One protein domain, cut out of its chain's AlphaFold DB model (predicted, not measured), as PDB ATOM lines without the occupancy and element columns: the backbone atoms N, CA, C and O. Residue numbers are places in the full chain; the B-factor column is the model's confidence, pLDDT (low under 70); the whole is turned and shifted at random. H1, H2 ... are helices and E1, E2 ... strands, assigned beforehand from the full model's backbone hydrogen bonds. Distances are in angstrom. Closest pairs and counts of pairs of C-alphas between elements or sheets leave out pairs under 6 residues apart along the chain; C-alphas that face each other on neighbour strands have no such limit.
ATOM      1  N   GLU A  32      50.559  22.878  20.322       93.44
ATOM      2  CA  GLU A  32      49.297  23.417  20.812       93.44
ATOM      3  C   GLU A  32      48.600  24.301  19.774       93.44
ATOM      4  O   GLU A  32      49.216  24.933  18.911       93.44
ATOM      5  N   VAL A  33      47.277  24.355  19.874       94.31
ATOM      6  CA  VAL A  33      46.444  25.313  19.158       94.31
ATOM      7  C   VAL A  33      46.679  26.716  19.712       94.31
ATOM      8  O   VAL A  33      46.724  26.922  20.921       94.31
ATOM      9  N   SER A  34      46.728  27.699  18.815       94.62
ATOM     10  CA  SER A  34      46.533  29.113  19.132       94.62
ATOM     11  C   SER A  34      45.651  29.727  18.051       94.62
ATOM     12  O   SER A  34      46.035  29.796  16.881       94.62
ATOM     13  N   TYR A  35      44.424  30.098  18.412       96.00
ATOM     14  CA  TYR A  35      43.438  30.620  17.466       96.00
ATOM     15  C   TYR A  35      42.628  31.761  18.072       96.00
ATOM     16  O   TYR A  35      42.175  31.672  19.209       96.00
ATOM     17  N   THR A  36      42.391  32.815  17.290       94.50
ATOM     18  CA  THR A  36      41.609  33.983  17.714       94.50
ATOM     19  C   THR A  36      40.471  34.246  16.745       94.50
ATOM     20  O   THR A  36      40.676  34.296  15.530       94.50
ATOM     21  N   LYS A  37      39.275  34.496  17.282       94.50
ATOM     22  CA  LYS A  37      38.147  35.025  16.515       94.50
ATOM     23  C   LYS A  37      37.400  36.080  17.319       94.50
ATOM     24  O   LYS A  37      36.786  35.778  18.339       94.50
ATOM     25  N   GLY A  38      37.413  37.316  16.822       91.12
ATOM     26  CA  GLY A  38      36.895  38.455  17.579       91.12
ATOM     27  C   GLY A  38      37.637  38.582  18.910       91.12
ATOM     28  O   GLY A  38      38.864  38.589  18.924       91.12
ATOM     29  N   ASN A  39      36.887  38.613  20.010       90.81
ATOM     30  CA  ASN A  39      37.434  38.730  21.365       90.81
ATOM     31  C   ASN A  39      37.758  37.377  22.016       90.81
ATOM     32  O   ASN A  39      38.076  37.339  23.198       90.81
ATOM     33  N   TYR A  40      37.635  36.264  21.291       92.94
ATOM     34  CA  TYR A  40      37.790  34.929  21.867       92.94
ATOM     35  C   TYR A  40      39.086  34.274  21.412       92.94
ATOM     36  O   TYR A  40      39.345  34.195  20.205       92.94
ATOM     37  N   HIS A  41      39.867  33.785  22.373       93.06
ATOM     38  CA  HIS A  41      41.116  33.066  22.141       93.06
ATOM     39  C   HIS A  41      40.987  31.603  22.591       93.06
ATOM     40  O   HIS A  41      40.370  31.321  23.619       93.06
ATOM     41  N   ILE A  42      41.527  30.679  21.793       95.25
ATOM     42  CA  ILE A  42      41.549  29.234  22.060       95.25
ATOM     43  C   ILE A  42      43.007  28.782  22.114       95.25
ATOM     44  O   ILE A  42      43.726  28.947  21.122       95.25
ATOM     45  N   THR A  43      43.428  28.218  23.247       94.19
ATOM     46  CA  THR A  43      44.824  27.836  23.533       94.19
ATOM     47  C   THR A  43      44.946  26.560  24.369       94.19
ATOM     48  O   THR A  43      43.943  26.002  24.817       94.19
ATOM     49  N   GLY A  44      46.176  26.075  24.578       88.50
ATOM     50  CA  GLY A  44      46.520  25.054  25.580       88.50
ATOM     51  C   GLY A  44      46.061  23.625  25.278       88.50
ATOM     52  O   GLY A  44      46.257  22.744  26.106       88.50
ATOM     53  N   GLY A  45      45.420  23.394  24.130       91.94
ATOM     54  CA  GLY A  45      45.018  22.064  23.673       91.94
ATOM     55  C   GLY A  45      45.776  21.632  22.419       91.94
ATOM     56  O   GLY A  45      46.295  22.487  21.698       91.94
ATOM     57  N   PRO A  46      45.828  20.326  22.110       94.62
ATOM     58  CA  PRO A  46      46.648  19.793  21.027       94.62
ATOM     59  C   PRO A  46      46.158  20.246  19.645       94.62
ATOM     60  O   PRO A  46      44.964  20.207  19.337       94.62
ATOM     61  N   ALA A  47      47.091  20.629  18.772       93.69
ATOM     62  CA  ALA A  47      46.837  20.863  17.347       93.69
ATOM     63  C   ALA A  47      46.657  19.545  16.573       93.69
ATOM     64  O   ALA A  47      45.952  19.494  15.556       93.69
ATOM     65  N   TYR A  48      47.269  18.474  17.083       95.12
ATOM     66  CA  TYR A  48      47.213  17.125  16.537       95.12
ATOM     67  C   TYR A  48      46.973  16.126  17.662       95.12
ATOM     68  O   TYR A  48      47.717  16.087  18.636       95.12
ATOM     69  N   ILE A  49      45.937  15.306  17.522       95.38
ATOM     70  CA  ILE A  49      45.605  14.268  18.498       95.38
ATOM     71  C   ILE A  49      46.025  12.932  17.907       95.38
ATOM     72  O   ILE A  49      45.505  12.539  16.867       95.38
ATOM     73  N   TYR A  50      46.947  12.239  18.564       95.19
ATOM     74  CA  TYR A  50      47.318  10.865  18.236       95.19
ATOM     75  C   TYR A  50      46.672   9.955  19.269       95.19
ATOM     76  O   TYR A  50      47.030  10.001  20.442       95.19
ATOM     77  N   ALA A  51      45.679   9.193  18.830       94.81
ATOM     78  CA  ALA A  51      44.881   8.334  19.683       94.81
ATOM     79  C   ALA A  51      45.143   6.874  19.324       94.81
ATOM     80  O   ALA A  51      44.971   6.507  18.157       94.81
ATOM     81  N   SER A  52      45.535   6.068  20.311       92.75
ATOM     82  CA  SER A  52      45.574   4.604  20.210       92.75
ATOM     83  C   SER A  52      44.364   3.949  20.874       92.75
ATOM     84  O   SER A  52      44.162   2.749  20.725       92.75
ATOM     85  N   SER A  53      43.526   4.742  21.547       91.06
ATOM     86  CA  SER A  53      42.246   4.329  22.117       91.06
ATOM     87  C   SER A  53      41.235   5.483  22.136       91.06
ATOM     88  O   SER A  53      41.588   6.655  21.972       91.06
ATOM     89  N   MET A  54      39.965   5.177  22.426       90.12
ATOM     90  CA  MET A  54      38.926   6.202  22.608       90.12
ATOM     91  C   MET A  54      39.269   7.180  23.744       90.12
ATOM     92  O   MET A  54      38.956   8.366  23.654       90.12
ATOM     93  N   ARG A  55      39.965   6.711  24.790       86.50
ATOM     94  CA  ARG A  55      40.360   7.544  25.936       86.50
ATOM     95  C   ARG A  55      41.326   8.659  25.547       86.50
ATOM     96  O   ARG A  55      41.274   9.736  26.128       86.50
ATOM     97  N   ASP A  56      42.167   8.453  24.538       91.44
ATOM     98  CA  ASP A  56      43.108   9.490  24.099       91.44
ATOM     99  C   ASP A  56      42.413  10.694  23.459       91.44
ATOM    100  O   ASP A  56      42.998  11.775  23.374       91.44
ATOM    101  N   LEU A  57      41.147  10.556  23.054       90.75
ATOM    102  CA  LEU A  57      40.354  11.680  22.558       90.75
ATOM    103  C   LEU A  57      40.027  12.688  23.665       90.75
ATOM    104  O   LEU A  57      39.829  13.863  23.361       90.75
ATOM    105  N   TYR A  58      40.084  12.287  24.942       86.25
ATOM    106  CA  TYR A  58      39.990  13.210  26.077       86.25
ATOM    107  C   TYR A  58      41.170  14.186  26.159       86.25
ATOM    108  O   TYR A  58      41.074  15.206  26.835       86.25
ATOM    109  N   ARG A  59      42.260  13.960  25.410       85.31
ATOM    110  CA  ARG A  59      43.322  14.967  25.244       85.31
ATOM    111  C   ARG A  59      42.836  16.217  24.504       85.31
ATOM    112  O   ARG A  59      43.509  17.240  24.556       85.31
ATOM    113  N   ALA A  60      41.670  16.170  23.849       91.69
ATOM    114  CA  ALA A  60      40.977  17.334  23.300       91.69
ATOM    115  C   ALA A  60      40.399  18.224  24.418       91.69
ATOM    116  O   ALA A  60      39.186  18.415  24.514       91.69
ATOM    117  N   GLN A  61      41.261  18.759  25.276       94.69
ATOM    118  CA  GLN A  61      40.932  19.782  26.256       94.69
ATOM    119  C   GLN A  61      41.527  21.104  25.783       94.69
ATOM    120  O   GLN A  61      42.703  21.158  25.436       94.69
ATOM    121  N   TYR A  62      40.726  22.167  25.771       95.50
ATOM    122  CA  TYR A  62      41.171  23.489  25.331       95.50
ATOM    123  C   TYR A  62      40.850  24.541  26.381       95.50
ATOM    124  O   TYR A  62      39.884  24.424  27.140       95.50
ATOM    125  N   THR A  63      41.679  25.578  26.398       94.69
ATOM    126  CA  THR A  63      41.471  26.794  27.174       94.69
ATOM    127  C   THR A  63      40.783  27.827  26.293       94.69
ATOM    128  O   THR A  63      41.186  28.056  25.155       94.69
ATOM    129  N   PHE A  64      39.744  28.448  26.833       94.06
ATOM    130  CA  PHE A  64      38.936  29.472  26.195       94.06
ATOM    131  C   PHE A  64      39.061  30.770  26.985       94.06
ATOM    132  O   PHE A  64      38.816  30.786  28.188       94.06
ATOM    133  N   GLU A  65      39.407  31.857  26.309       91.69
ATOM    134  CA  GLU A  65      39.580  33.180  26.910       91.69
ATOM    135  C   GLU A  65      38.702  34.211  26.197       91.69
ATOM    136  O   GLU A  65      38.575  34.187  24.972       91.69
ATOM    137  N   ASN A  66      38.143  35.153  26.963       89.69
ATOM    138  CA  ASN A  66      37.619  36.408  26.429       89.69
ATOM    139  C   ASN A  66      38.632  37.535  26.681       89.69
ATOM    140  O   ASN A  66      38.778  38.017  27.804       89.69
ATOM    141  N   THR A  67      39.282  38.011  25.623       84.56
ATOM    142  CA  THR A  67      40.361  39.009  25.686       84.56
ATOM    143  C   THR A  67      39.897  40.382  26.171       84.56
ATOM    144  O   THR A  67      40.716  41.197  26.588       84.56
ATOM    145  N   THR A  68      38.586  40.646  26.169       85.06
ATOM    146  CA  THR A  68      38.016  41.886  26.727       85.06
ATOM    147  C   THR A  68      37.813  41.846  28.238       85.06
ATOM    148  O   THR A  68      37.277  42.805  28.786       85.06
ATOM    149  N   ALA A  69      38.209  40.757  28.912       78.81
ATOM    150  CA  ALA A  69      38.057  40.557  30.356       78.81
ATOM    151  C   ALA A  69      36.601  40.536  30.872       78.81
ATOM    152  O   ALA A  69      36.383  40.458  32.081       78.81
ATOM    153  N   ASN A  70      35.611  40.562  29.976       85.44
ATOM    154  CA  ASN A  70      34.197  40.498  30.330       85.44
ATOM    155  C   ASN A  70      33.742  39.059  30.588       85.44
ATOM    156  O   ASN A  70      34.180  38.126  29.910       85.44
ATOM    157  N   GLU A  71      32.798  38.914  31.515       89.88
ATOM    158  CA  GLU A  71      32.140  37.642  31.805       89.88
ATOM    159  C   GLU A  71      31.387  37.109  30.573       89.88
ATOM    160  O   GLU A  71      30.754  37.864  29.828       89.88
ATOM    161  N   VAL A  72      31.446  35.793  30.367       91.50
ATOM    162  CA  VAL A  72      30.687  35.075  29.340       91.50
ATOM    163  C   VAL A  72      29.980  33.909  30.007       91.50
ATOM    164  O   VAL A  72      30.648  33.039  30.557       91.50
ATOM    165  N   LYS A  73      28.647  33.874  29.940       92.56
ATOM    166  CA  LYS A  73      27.845  32.791  30.526       92.56
ATOM    167  C   LYS A  73      27.290  31.838  29.483       92.56
ATOM    168  O   LYS A  73      26.901  32.264  28.393       92.56
ATOM    169  N   GLY A  74      27.183  30.568  29.856       93.00
ATOM    170  CA  GLY A  74      26.518  29.528  29.085       93.00
ATOM    171  C   GLY A  74      27.192  29.238  27.747       93.00
ATOM    172  O   GLY A  74      26.491  28.957  26.772       93.00
ATOM    173  N   ALA A  75      28.521  29.345  27.681       94.94
ATOM    174  CA  ALA A  75      29.270  28.908  26.514       94.94
ATOM    175  C   ALA A  75      29.193  27.381  26.395       94.94
ATOM    176  O   ALA A  75      29.113  26.673  27.395       94.94
ATOM    177  N   SER A  76      29.204  26.869  25.169       95.94
ATOM    178  CA  SER A  76      29.176  25.428  24.904       95.94
ATOM    179  C   SER A  76      30.278  25.068  23.921       95.94
ATOM    180  O   SER A  76      30.544  25.821  22.977       95.94
ATOM    181  N   VAL A  77      30.925  23.921  24.117       96.69
ATOM    182  CA  VAL A  77      31.936  23.451  23.167       96.69
ATOM    183  C   VAL A  77      31.291  23.078  21.829       96.69
ATOM    184  O   VAL A  77      30.094  22.812  21.734       96.69
ATOM    185  N   VAL A  78      32.082  23.114  20.759       95.12
ATOM    186  CA  VAL A  78      31.665  22.680  19.424       95.12
ATOM    187  C   VAL A  78      32.747  21.809  18.800       95.12
ATOM    188  O   VAL A  78      33.934  22.124  18.885       95.12
ATOM    189  N   ALA A  79      32.332  20.749  18.111       95.00
ATOM    190  CA  ALA A  79      33.201  19.968  17.243       95.00
ATOM    191  C   ALA A  79      32.422  19.509  16.010       95.00
ATOM    192  O   ALA A  79      31.468  18.746  16.112       95.00
ATOM    193  N   ASN A  80      32.834  19.981  14.833       93.38
ATOM    194  CA  ASN A  80      32.169  19.654  13.571       93.38
ATOM    195  C   ASN A  80      33.139  18.973  12.607       93.38
ATOM    196  O   ASN A  80      34.236  19.482  12.369       93.38
ATOM    197  N   SER A  81      32.717  17.865  12.001       93.31
ATOM    198  CA  SER A  81      33.462  17.170  10.949       93.31
ATOM    199  C   SER A  81      32.530  16.771   9.810       93.31
ATOM    200  O   SER A  81      31.384  16.401  10.047       93.31
ATOM    201  N   SER A  82      33.025  16.819   8.571       90.44
ATOM    202  CA  SER A  82      32.311  16.290   7.400       90.44
ATOM    203  C   SER A  82      32.338  14.761   7.323       90.44
ATOM    204  O   SER A  82      31.550  14.171   6.591       90.44
ATOM    205  N   ALA A  83      33.239  14.120   8.069       90.56
ATOM    206  CA  ALA A  83      33.358  12.673   8.176       90.56
ATOM    207  C   ALA A  83      33.765  12.322   9.616       90.56
ATOM    208  O   ALA A  83      34.935  12.017   9.839       90.56
ATOM    209  N   PRO A  84      32.853  12.440  10.599       90.06
ATOM    210  CA  PRO A  84      33.187  12.249  12.005       90.06
ATOM    211  C   PRO A  84      33.560  10.792  12.316       90.06
ATOM    212  O   PRO A  84      33.213   9.856  11.589       90.06
ATOM    213  N   ILE A  85      34.258  10.611  13.435       90.00
ATOM    214  CA  ILE A  85      34.343   9.324  14.140       90.00
ATOM    215  C   ILE A  85      32.903   8.904  14.465       90.00
ATOM    216  O   ILE A  85      32.056   9.771  14.675       90.00
ATOM    217  N   LYS A  86      32.607   7.598  14.436       85.19
ATOM    218  CA  LYS A  86      31.241   7.059  14.543       85.19
ATOM    219  C   LYS A  86      30.451   7.771  15.655       85.19
ATOM    220  O   LYS A  86      30.719   7.559  16.834       85.19
ATOM    221  N   ALA A  87      29.474   8.589  15.260       76.62
ATOM    222  CA  ALA A  87      28.750   9.493  16.164       76.62
ATOM    223  C   ALA A  87      27.935   8.766  17.246       76.62
ATOM    224  O   ALA A  87      27.517   9.379  18.216       76.62
ATOM    225  N   SER A  88      27.712   7.460  17.080       86.44
ATOM    226  CA  SER A  88      27.046   6.634  18.081       86.44
ATOM    227  C   SER A  88      27.955   6.254  19.253       86.44
ATOM    228  O   SER A  88      27.444   5.815  20.262       86.44
ATOM    229  N   TYR A  89      29.281   6.429  19.144       89.50
ATOM    230  CA  TYR A  89      30.232   6.130  20.225       89.50
ATOM    231  C   TYR A  89      30.813   7.372  20.894       89.50
ATOM    232  O   TYR A  89      31.154   7.322  22.076       89.50
ATOM    233  N   ILE A  90      30.894   8.483  20.161       91.25
ATOM    234  CA  ILE A  90      31.466   9.745  20.628       91.25
ATOM    235  C   ILE A  90      30.474  10.887  20.427       91.25
ATOM    236  O   ILE A  90      29.911  11.046  19.341       91.25
ATOM    237  N   ALA A  91      30.307  11.703  21.461       91.00
ATOM    238  CA  ALA A  91      29.498  12.910  21.431       91.00
ATOM    239  C   ALA A  91      30.359  14.158  21.664       91.00
ATOM    240  O   ALA A  91      31.483  14.097  22.173       91.00
ATOM    241  N   VAL A  92      29.823  15.306  21.249       93.19
ATOM    242  CA  VAL A  92      30.343  16.611  21.669       93.19
ATOM    243  C   VAL A  92      29.806  16.873  23.063       93.19
ATOM    244  O   VAL A  92      28.599  16.757  23.258       93.19
ATOM    245  N   LYS A  93      30.687  17.244  23.993       92.50
ATOM    246  CA  LYS A  93      30.311  17.482  25.385       92.50
ATOM    247  C   LYS A  93      29.204  18.540  25.476       92.50
ATOM    248  O   LYS A  93      29.390  19.663  25.008       92.50
ATOM    249  N   ASP A  94      28.067  18.186  26.075       89.31
ATOM    250  CA  ASP A  94      26.898  19.084  26.179       89.31
ATOM    251  C   ASP A  94      26.972  20.041  27.388       89.31
ATOM    252  O   ASP A  94      26.219  21.011  27.500       89.31
ATOM    253  N   GLU A  95      27.919  19.811  28.302       91.69
ATOM    254  CA  GLU A  95      28.103  20.656  29.480       91.69
ATOM    255  C   GLU A  95      28.463  22.100  29.093       91.69
ATOM    256  O   GLU A  95      29.413  22.371  28.349       91.69
ATOM    257  N   LYS A  96      27.699  23.052  29.637       93.88
ATOM    258  CA  LYS A  96      27.965  24.482  29.473       93.88
ATOM    259  C   LYS A  96      29.010  24.952  30.472       93.88
ATOM    260  O   LYS A  96      29.043  24.489  31.607       93.88
ATOM    261  N   PHE A  97      29.804  25.935  30.070       94.00
ATOM    262  CA  PHE A  97      30.812  26.552  30.919       94.00
ATOM    263  C   PHE A  97      30.739  28.079  30.860       94.00
ATOM    264  O   PHE A  97      30.290  28.671  29.874       94.00
ATOM    265  N   ASP A  98      31.232  28.708  31.921       92.81
ATOM    266  CA  ASP A  98      31.299  30.158  32.055       92.81
ATOM    267  C   ASP A  98      32.764  30.615  32.032       92.81
ATOM    268  O   ASP A  98      33.648  29.960  32.584       92.81
ATOM    269  N   ILE A  99      33.023  31.764  31.405       90.81
ATOM    270  CA  ILE A  99      34.286  32.494  31.534       90.81
ATOM    271  C   ILE A  99      34.031  33.636  32.510       90.81
ATOM    272  O   ILE A  99      33.281  34.564  32.203       90.81
ATOM    273  N   LEU A 100      34.659  33.577  33.681       87.50
ATOM    274  CA  LEU A 100      34.534  34.624  34.692       87.50
ATOM    275  C   LEU A 100      35.220  35.914  34.227       87.50
ATOM    276  O   LEU A 100      36.277  35.869  33.596       87.50
ATOM    277  N   GLY A 101      34.646  37.070  34.570       82.50
ATOM    278  CA  GLY A 101      35.280  38.364  34.309       82.50
ATOM    279  C   GLY A 101      36.629  38.489  35.029       82.50
ATOM    280  O   GLY A 101      36.782  38.022  36.160       82.50
ATOM    281  N   LYS A 102      37.625  39.111  34.390       77.75
ATOM    282  CA  LYS A 102      39.002  39.158  34.909       77.75
ATOM    283  C   LYS A 102      39.113  40.133  36.085       77.75
ATOM    284  O   LYS A 102      39.300  41.330  35.896       77.75
ATOM    285  N   THR A 103      39.008  39.612  37.305       72.06
ATOM    286  CA  THR A 103      39.211  40.363  38.563       72.06
ATOM    287  C   THR A 103      40.537  40.030  39.273       72.06
ATOM    288  O   THR A 103      40.784  40.542  40.360       72.06
ATOM    289  N   GLY A 104      41.401  39.207  38.660       63.31
ATOM    290  CA  GLY A 104      42.710  38.770  39.177       63.31
ATOM    291  C   GLY A 104      43.367  37.704  38.279       63.31
ATOM    292  O   GLY A 104      42.854  37.425  37.195       63.31
ATOM    293  N   ASP A 105      44.471  37.094  38.729       58.38
ATOM    294  CA  ASP A 105      45.337  36.212  37.913       58.38
ATOM    295  C   ASP A 105      44.726  34.846  37.535       58.38
ATOM    296  O   ASP A 105      45.199  34.206  36.599       58.38
ATOM    297  N   GLN A 106      43.668  34.396  38.222       54.19
ATOM    298  CA  GLN A 106      42.980  33.123  37.935       54.19
ATOM    299  C   GLN A 106      41.648  33.278  37.180       54.19
ATOM    300  O   GLN A 106      41.006  32.282  36.857       54.19
ATOM    301  N   ASN A 107      41.240  34.513  36.865       65.12
ATOM    302  CA  ASN A 107      39.962  34.809  36.214       65.12
ATOM    303  C   ASN A 107      40.171  35.231  34.747       65.12
ATOM    304  O   ASN A 107      41.211  35.785  34.392       65.12
ATOM    305  N   GLY A 108      39.178  34.997  33.883       76.75
ATOM    306  CA  GLY A 108      39.231  35.346  32.453       76.75
ATOM    307  C   GLY A 108      39.430  34.171  31.488       76.75
ATOM    308  O   GLY A 108      39.362  34.382  30.278       76.75
ATOM    309  N   ILE A 109      39.618  32.948  31.997       86.88
ATOM    310  CA  ILE A 109      39.756  31.729  31.189       86.88
ATOM    311  C   ILE A 109      38.837  30.609  31.690       86.88
ATOM    312  O   ILE A 109      38.509  30.554  32.872       86.88
ATOM    313  N   ALA A 110      38.461  29.694  30.800       91.88
ATOM    314  CA  ALA A 110      37.776  28.446  31.124       91.88
ATOM    315  C   ALA A 110      38.444  27.276  30.395       91.88
ATOM    316  O   ALA A 110      38.904  27.435  29.267       91.88
ATOM    317  N   LYS A 111      38.485  26.094  31.014       93.06
ATOM    318  CA  LYS A 111      38.970  24.864  30.377       93.06
ATOM    319  C   LYS A 111      37.811  23.907  30.183       93.06
ATOM    320  O   LYS A 111      37.057  23.675  31.121       93.06
ATOM    321  N   SER A 112      37.690  23.327  28.993       94.38
ATOM    322  CA  SER A 112      36.701  22.278  28.749       94.38
ATOM    323  C   SER A 112      37.249  21.190  27.843       94.38
ATOM    324  O   SER A 112      37.994  21.456  26.896       94.38
ATOM    325  N   TYR A 113      36.836  19.960  28.139       94.75
ATOM    326  CA  TYR A 113      36.921  18.838  27.215       94.75
ATOM    327  C   TYR A 113      35.905  19.024  26.090       94.75
ATOM    328  O   TYR A 113      34.832  19.596  26.297       94.75
ATOM    329  N   ILE A 114      36.264  18.561  24.898       95.00
ATOM    330  CA  ILE A 114      35.441  18.703  23.692       95.00
ATOM    331  C   ILE A 114      34.563  17.479  23.462       95.00
ATOM    332  O   ILE A 114      33.422  17.615  23.024       95.00
ATOM    333  N   PHE A 115      35.116  16.299  23.727       93.56
ATOM    334  CA  PHE A 115      34.476  15.020  23.460       93.56
ATOM    335  C   PHE A 115      34.128  14.300  24.756       93.56
ATOM    336  O   PHE A 115      34.832  14.435  25.757       93.56
ATOM    337  N   GLU A 116      33.080  13.490  24.681       90.69
ATOM    338  CA  GLU A 116      32.708  12.503  25.689       90.69
ATOM    339  C   GLU A 116      32.309  11.186  25.018       90.69
ATOM    340  O   GLU A 116      31.865  11.170  23.861       90.69
ATOM    341  N   THR A 117      32.514  10.070  25.719       91.75
ATOM    342  CA  THR A 117      31.944   8.793  25.293       91.75
ATOM    343  C   THR A 117      30.441   8.791  25.534       91.75
ATOM    344  O   THR A 117      29.914   9.479  26.403       91.75
ATOM    345  N   THR A 118      29.732   8.051  24.693       92.06
ATOM    346  CA  THR A 118      28.283   7.862  24.821       92.06
ATOM    347  C   THR A 118      27.978   6.623  25.660       92.06
ATOM    348  O   THR A 118      28.781   5.691  25.705       92.06
ATOM    349  N   ALA A 119      26.762   6.547  26.208       92.38
ATOM    350  CA  ALA A 119      26.279   5.349  26.896       92.38
ATOM    351  C   ALA A 119      26.350   4.076  26.024       92.38
ATOM    352  O   ALA A 119      26.578   2.989  26.545       92.38
ATOM    353  N   GLU A 120      26.201   4.205  24.697       93.56
ATOM    354  CA  GLU A 120      26.358   3.083  23.759       93.56
ATOM    355  C   GLU A 120      27.794   2.542  23.763       93.56
ATOM    356  O   GLU A 120      27.980   1.332  23.742       93.56
ATOM    357  N   TYR A 121      28.807   3.414  23.806       92.06
ATOM    358  CA  TYR A 121      30.203   2.977  23.902       92.06
ATOM    359  C   TYR A 121      30.525   2.407  25.284       92.06
ATOM    360  O   TYR A 121      31.238   1.408  25.392       92.06
ATOM    361  N   ASP A 122      30.004   3.026  26.342       91.81
ATOM    362  CA  ASP A 122      30.297   2.613  27.712       91.81
ATOM    363  C   ASP A 122      29.749   1.209  28.013       91.81
ATOM    364  O   ASP A 122      30.431   0.439  28.694       91.81
ATOM    365  N   ALA A 123      28.605   0.848  27.416       94.81
ATOM    366  CA  ALA A 123      27.958  -0.461  27.532       94.81
ATOM    367  C   ALA A 123      28.686  -1.624  26.824       94.81
ATOM    368  O   ALA A 123      28.335  -2.776  27.065       94.81
ATOM    369  N   LEU A 124      29.678  -1.353  25.965       94.69
ATOM    370  CA  LEU A 124      30.433  -2.392  25.251       94.69
ATOM    371  C   LEU A 124      31.392  -3.161  26.178       94.69
ATOM    372  O   LEU A 124      32.028  -2.562  27.059       94.69
ATOM    373  N   THR A 125      31.586  -4.458  25.918       96.12
ATOM    374  CA  THR A 125      32.646  -5.257  26.567       96.12
ATOM    375  C   THR A 125      34.048  -4.786  26.138       96.12
ATOM    376  O   THR A 125      34.182  -4.046  25.155       96.12
ATOM    377  N   PRO A 126      35.129  -5.177  26.842       92.19
ATOM    378  CA  PRO A 126      36.495  -4.864  26.415       92.19
ATOM    379  C   PRO A 126      36.800  -5.303  24.973       92.19
ATOM    380  O   PRO A 126      37.351  -4.526  24.195       92.19
ATOM    381  N   GLU A 127      36.375  -6.501  24.577       91.12
ATOM    382  CA  GLU A 127      36.592  -7.054  23.233       91.12
ATOM    383  C   GLU A 127      35.816  -6.269  22.171       91.12
ATOM    384  O   GLU A 127      36.326  -5.983  21.084       91.12
ATOM    385  N   GLU A 128      34.582  -5.874  22.490       93.88
ATOM    386  CA  GLU A 128      33.758  -5.043  21.616       93.88
ATOM    387  C   GLU A 128      34.335  -3.629  21.462       93.88
ATOM    388  O   GLU A 128      34.286  -3.063  20.367       93.88
ATOM    389  N   LYS A 129      34.931  -3.066  22.524       92.00
ATOM    390  CA  LYS A 129      35.632  -1.771  22.486       92.00
ATOM    391  C   LYS A 129      36.860  -1.822  21.580       92.00
ATOM    392  O   LYS A 129      37.045  -0.892  20.790       92.00
ATOM    393  N   GLU A 130      37.646  -2.896  21.637       90.12
ATOM    394  CA  GLU A 130      38.781  -3.125  20.731       90.12
ATOM    395  C   GLU A 130      38.312  -3.254  19.275       90.12
ATOM    396  O   GLU A 130      38.797  -2.545  18.391       90.12
ATOM    397  N   ALA A 131      37.288  -4.074  19.012       91.06
ATOM    398  CA  ALA A 131      36.732  -4.232  17.667       91.06
ATOM    399  C   ALA A 131      36.163  -2.915  17.105       91.06
ATOM    400  O   ALA A 131      36.371  -2.580  15.929       91.06
ATOM    401  N   ALA A 132      35.472  -2.137  17.944       92.50
ATOM    402  CA  ALA A 132      34.974  -0.811  17.597       92.50
ATOM    403  C   ALA A 132      36.122   0.154  17.266       92.50
ATOM    404  O   ALA A 132      36.044   0.886  16.273       92.50
ATOM    405  N   TRP A 133      37.199   0.135  18.055       93.44
ATOM    406  CA  TRP A 133      38.381   0.954  17.807       93.44
ATOM    407  C   TRP A 133      39.077   0.580  16.496       93.44
ATOM    408  O   TRP A 133      39.335   1.452  15.660       93.44
ATOM    409  N   THR A 134      39.265  -0.715  16.237       91.50
ATOM    410  CA  THR A 134      39.786  -1.217  14.961       91.50
ATOM    411  C   THR A 134      38.974  -0.709  13.775       91.50
ATOM    412  O   THR A 134      39.527  -0.225  12.782       91.50
ATOM    413  N   ALA A 135      37.643  -0.739  13.874       91.69
ATOM    414  CA  ALA A 135      36.773  -0.218  12.826       91.69
ATOM    415  C   ALA A 135      36.947   1.300  12.606       91.69
ATOM    416  O   ALA A 135      36.922   1.762  11.461       91.69
ATOM    417  N   ILE A 136      37.168   2.079  13.671       92.94
ATOM    418  CA  ILE A 136      37.434   3.527  13.601       92.94
ATOM    419  C   ILE A 136      38.767   3.820  12.901       92.94
ATOM    420  O   ILE A 136      38.854   4.781  12.126       92.94
ATOM    421  N   CYS A 137      39.790   3.006  13.153       92.81
ATOM    422  CA  CYS A 137      41.143   3.175  12.626       92.81
ATOM    423  C   CYS A 137      41.295   2.718  11.166       92.81
ATOM    424  O   CYS A 137      42.198   3.178  10.460       92.81
ATOM    425  N   LYS A 138      40.420   1.833  10.680       90.25
ATOM    426  CA  LYS A 138      40.585   1.162   9.386       90.25
ATOM    427  C   LYS A 138      40.305   2.059   8.169       90.25
ATOM    428  O   LYS A 138      39.262   2.705   8.059       90.25
ATOM    429  N   VAL A 139      41.222   2.038   7.194       85.88
ATOM    430  CA  VAL A 139      41.067   2.610   5.839       85.88
ATOM    431  C   VAL A 139      41.716   1.675   4.820       85.88
ATOM    432  O   VAL A 139      42.941   1.628   4.706       85.88
ATOM    433  N   GLY A 140      40.909   0.942   4.047       85.38
ATOM    434  CA  GLY A 140      41.433  -0.082   3.139       85.38
ATOM    435  C   GLY A 140      42.238  -1.130   3.916       85.38
ATOM    436  O   GLY A 140      41.692  -1.787   4.801       85.38
ATOM    437  N   THR A 141      43.530  -1.257   3.605       81.00
ATOM    438  CA  THR A 141      44.480  -2.139   4.312       81.00
ATOM    439  C   THR A 141      45.216  -1.461   5.472       81.00
ATOM    440  O   THR A 141      45.956  -2.126   6.187       81.00
ATOM    441  N   MET A 142      45.048  -0.150   5.669       83.69
ATOM    442  CA  MET A 142      45.682   0.576   6.768       83.69
ATOM    443  C   MET A 142      44.838   0.489   8.039       83.69
ATOM    444  O   MET A 142      43.628   0.700   7.989       83.69
ATOM    445  N   THR A 143      45.496   0.314   9.181       87.44
ATOM    446  CA  THR A 143      44.918   0.424  10.533       87.44
ATOM    447  C   THR A 143      45.194   1.798  11.153       87.44
ATOM    448  O   THR A 143      45.391   1.941  12.356       87.44
ATOM    449  N   SER A 144      45.254   2.839  10.315       93.25
ATOM    450  CA  SER A 144      45.287   4.225  10.781       93.25
ATOM    451  C   SER A 144      44.477   5.162   9.891       93.25
ATOM    452  O   SER A 144      44.609   5.182   8.654       93.25
ATOM    453  N   LYS A 145      43.688   6.026  10.529       93.69
ATOM    454  CA  LYS A 145      42.789   6.978   9.874       93.69
ATOM    455  C   LYS A 145      42.975   8.378  10.435       93.69
ATOM    456  O   LYS A 145      43.182   8.562  11.627       93.69
ATOM    457  N   GLN A 146      42.905   9.367   9.547       94.50
ATOM    458  CA  GLN A 146      42.886  10.775   9.929       94.50
ATOM    459  C   GLN A 146      41.454  11.298   9.842       94.50
ATOM    460  O   GLN A 146      40.818  11.204   8.793       94.50
ATOM    461  N   TYR A 147      41.006  11.921  10.920       94.25
ATOM    462  CA  TYR A 147      39.795  12.716  11.005       94.25
ATOM    463  C   TYR A 147      40.175  14.191  11.118       94.25
ATOM    464  O   TYR A 147      41.237  14.537  11.637       94.25
ATOM    465  N   THR A 148      39.329  15.076  10.599       95.25
ATOM    466  CA  THR A 148      39.516  16.527  10.738       95.25
ATOM    467  C   THR A 148      38.278  17.106  11.391       95.25
ATOM    468  O   THR A 148      37.177  16.932  10.867       95.25
ATOM    469  N   TYR A 149      38.463  17.783  12.518       95.31
ATOM    470  CA  TYR A 149      37.398  18.454  13.252       95.31
ATOM    471  C   TYR A 149      37.671  19.950  13.312       95.31
ATOM    472  O   TYR A 149      38.804  20.369  13.519       95.31
ATOM    473  N   ASN A 150      36.624  20.757  13.172       96.00
ATOM    474  CA  ASN A 150      36.646  22.151  13.592       96.00
ATOM    475  C   ASN A 150      36.196  22.203  15.048       96.00
ATOM    476  O   ASN A 150      35.003  22.059  15.321       96.00
ATOM    477  N   ILE A 151      37.162  22.361  15.947       95.69
ATOM    478  CA  ILE A 151      36.981  22.324  17.397       95.69
ATOM    479  C   ILE A 151      37.013  23.744  17.956       95.69
ATOM    480  O   ILE A 151      37.813  24.575  17.520       95.69
ATOM    481  N   GLY A 152      36.148  24.028  18.923       95.75
ATOM    482  CA  GLY A 152      36.194  25.264  19.691       95.75
ATOM    483  C   GLY A 152      34.981  25.421  20.592       95.75
ATOM    484  O   GLY A 152      34.537  24.452  21.201       95.75
ATOM    485  N   ALA A 153      34.434  26.633  20.663       96.25
ATOM    486  CA  ALA A 153      33.248  26.917  21.460       96.25
ATOM    487  C   ALA A 153      32.343  27.982  20.828       96.25
ATOM    488  O   ALA A 153      32.752  28.798  19.990       96.25
ATOM    489  N   LYS A 154      31.081  27.960  21.248       95.50
ATOM    490  CA  LYS A 154      30.066  28.957  20.933       95.50
ATOM    491  C   LYS A 154      29.850  29.862  22.144       95.50
ATOM    492  O   LYS A 154      29.456  29.406  23.211       95.50
ATOM    493  N   PHE A 155      30.064  31.157  21.940       92.69
ATOM    494  CA  PHE A 155      29.893  32.231  22.911       92.69
ATOM    495  C   PHE A 155      28.710  33.105  22.477       92.69
ATOM    496  O   PHE A 155      28.849  34.014  21.650       92.69
ATOM    497  N   GLY A 156      27.506  32.785  22.959       87.31
ATOM    498  CA  GLY A 156      26.276  33.434  22.498       87.31
ATOM    499  C   GLY A 156      26.055  33.239  20.990       87.31
ATOM    500  O   GLY A 156      25.858  32.117  20.523       87.31
ATOM    501  N   SER A 157      26.092  34.324  20.210       89.44
ATOM    502  CA  SER A 157      25.970  34.284  18.743       89.44
ATOM    503  C   SER A 157      27.290  34.019  18.007       89.44
ATOM    504  O   SER A 157      27.276  33.798  16.797       89.44
ATOM    505  N   THR A 158      28.430  34.054  18.703       93.69
ATOM    506  CA  THR A 158      29.758  33.932  18.088       93.69
ATOM    507  C   THR A 158      30.295  32.516  18.245       93.69
ATOM    508  O   THR A 158      30.508  32.057  19.359       93.69
ATOM    509  N   THR A 159      30.590  31.836  17.140       95.62
ATOM    510  CA  THR A 159      31.304  30.546  17.165       95.62
ATOM    511  C   THR A 159      32.767  30.755  16.804       95.62
ATOM    512  O   THR A 159      33.046  31.164  15.673       95.62
ATOM    513  N   ALA A 160      33.688  30.455  17.720       95.50
ATOM    514  CA  ALA A 160      35.126  30.411  17.462       95.50
ATOM    515  C   ALA A 160      35.575  28.949  17.386       95.50
ATOM    516  O   ALA A 160      35.347  28.186  18.318       95.50
ATOM    517  N   SER A 161      36.183  28.551  16.269       95.69
ATOM    518  CA  SER A 161      36.632  27.175  16.053       95.69
ATOM    519  C   SER A 161      37.800  27.125  15.079       95.69
ATOM    520  O   SER A 161      37.849  27.921  14.139       95.69
ATOM    521  N   THR A 162      38.680  26.147  15.255       96.12
ATOM    522  CA  THR A 162      39.859  25.918  14.413       96.12
ATOM    523  C   THR A 162      40.001  24.444  14.047       96.12
ATOM    524  O   THR A 162      39.449  23.573  14.719       96.12
ATOM    525  N   ALA A 163      40.715  24.164  12.958       95.25
ATOM    526  CA  ALA A 163      40.900  22.807  12.466       95.25
ATOM    527  C   ALA A 163      41.942  22.050  13.302       95.25
ATOM    528  O   ALA A 163      43.080  22.492  13.438       95.25
ATOM    529  N   VAL A 164      41.559  20.875  13.792       95.44
ATOM    530  CA  VAL A 164      42.398  19.925  14.530       95.44
ATOM    531  C   VAL A 164      42.346  18.587  13.803       95.44
ATOM    532  O   VAL A 164      41.273  18.136  13.377       95.44
ATOM    533  N   LYS A 165      43.505  17.945  13.627       95.31
ATOM    534  CA  LYS A 165      43.577  16.605  13.023       95.31
ATOM    535  C   LYS A 165      43.662  15.558  14.124       95.31
ATOM    536  O   LYS A 165      44.496  15.666  15.017       95.31
ATOM    537  N   VAL A 166      42.829  14.532  14.014       95.25
ATOM    538  CA  VAL A 166      42.808  13.384  14.920       95.25
ATOM    539  C   VAL A 166      43.277  12.161  14.144       95.25
ATOM    540  O   VAL A 166      42.665  11.776  13.149       95.25
ATOM    541  N   PHE A 167      44.382  11.571  14.570       95.56
ATOM    542  CA  PHE A 167      44.966  10.357  14.029       95.56
ATOM    543  C   PHE A 167      44.604   9.191  14.940       95.56
ATOM    544  O   PHE A 167      45.154   9.070  16.030       95.56
ATOM    545  N   CYS A 168      43.692   8.337  14.492       95.06
ATOM    546  CA  CYS A 168      43.357   7.096  15.185       95.06
ATOM    547  C   CYS A 168      44.207   5.970  14.595       95.06
ATOM    548  O   CYS A 168      44.292   5.858  13.364       95.06
ATOM    549  N   TYR A 169      44.861   5.180  15.443       95.19
ATOM    550  CA  TYR A 169      45.725   4.079  15.027       95.19
ATOM    551  C   TYR A 169      45.679   2.907  16.012       95.19
ATOM    552  O   TYR A 169      45.224   3.048  17.144       95.19
ATOM    553  N   GLU A 170      46.147   1.745  15.562       93.19
ATOM    554  CA  GLU A 170      46.319   0.559  16.402       93.19
ATOM    555  C   GLU A 170      47.782   0.365  16.803       93.19
ATOM    556  O   GLU A 170      48.686   0.456  15.967       93.19
TER     557      GLU A 170
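This is residues 32 to 170 of the 565 residues of an uncharacterized protein of Ruminococcus sp. CAG:488 (UniProt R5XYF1). Two strongly twisted sheets lie face to face in an elongated sandwich, with the helix H3 across one end. The sheet E3 E11 E10 E5 E7, mixed, is built on the long hairpin E10 and E11 and curled like part of a barrel; the sheet E1 E2 E4 E8, antiparallel, covers it, while the small pair E6 and E9 lies towards the H3 end. The printed part has 139 residues, with three named helices and eleven named strands in the order E1 E2 E3 H1 E4 E5 E6 E7 E8 E9 H2 H3 E10 E11; the class is mixed, helices and strands. It is compact, with a radius of gyration of the C-alphas of 16.3 A, and spans 52 by 27 by 26 A.

E1, residues 32 to 37, and E2, residues 40 to 46, form an antiparallel hairpin; N 33 and O 45 are 2.8 A apart. E2 runs on at 41 degrees into E3, residues 48 to 51, parallel to E11, residues 158 to 169, with N 49 and O 165 2.9 A apart. H1, residues 54 to 59, is on the sheet of E3 and E11 at a height over the sheet of 7.0 A. E4, residues 61 to 66, is antiparallel to E2, with N 41 and O 65 2.9 A apart. E5, residues 72 to 80, is antiparallel to E7, residues 96 to 99; N 75 and O 97 are 2.9 A apart. E8, residues 109 to 113, is antiparallel to E4, with N 64 and O 110 2.8 A apart, and across the sandwich the closest C-alphas of E7 and E8, Ile 99 and Ala 110, are 5.4 A apart. E8 runs on at 34 degrees into E9, residues 115 to 117, antiparallel to E6, residues 90 to 92; N 91 and O 116 are 2.9 A apart. H2, residues 119 to 122, is close to but not clearly touching H3, residues 126 to 137, the closest C-alphas being those of Tyr 121 and Lys 129, 7.4 A apart. H3 is on the same face of the five-stranded sheet as H1, at a height over the sheet of 10.9 A, and runs across E10, residues 144 to 155, at 84 degrees on the local plane. E10 is antiparallel to E5, with N 78 and O 152 2.8 A apart, and forms a hairpin with E11, with N 151 and O 162 2.9 A apart. In H3 every O i to N i+4 pair is within hydrogen-bond range; in H1 0 of 2 are, beside 3 of 3 O i to N i+3 pairs, and H2 is too short for an O i to N i+4 pair.

E1 begins at C-alpha 32 (49.297, 23.417, 20.812), and E11 ends at C-alpha 169 (45.725, 4.079, 15.027). From first to last C-alpha E10 measures 34.2 A, E11 34.0 A, E5 22.1 A and H3 16.6 A.

The C-alphas farthest apart, those of Thr 103 and Thr 141, are 54.8 A apart. The printed part has no cut, and no link is long. Mean pLDDT of the printed part is 90.7; residues 104 to 107 are under 70.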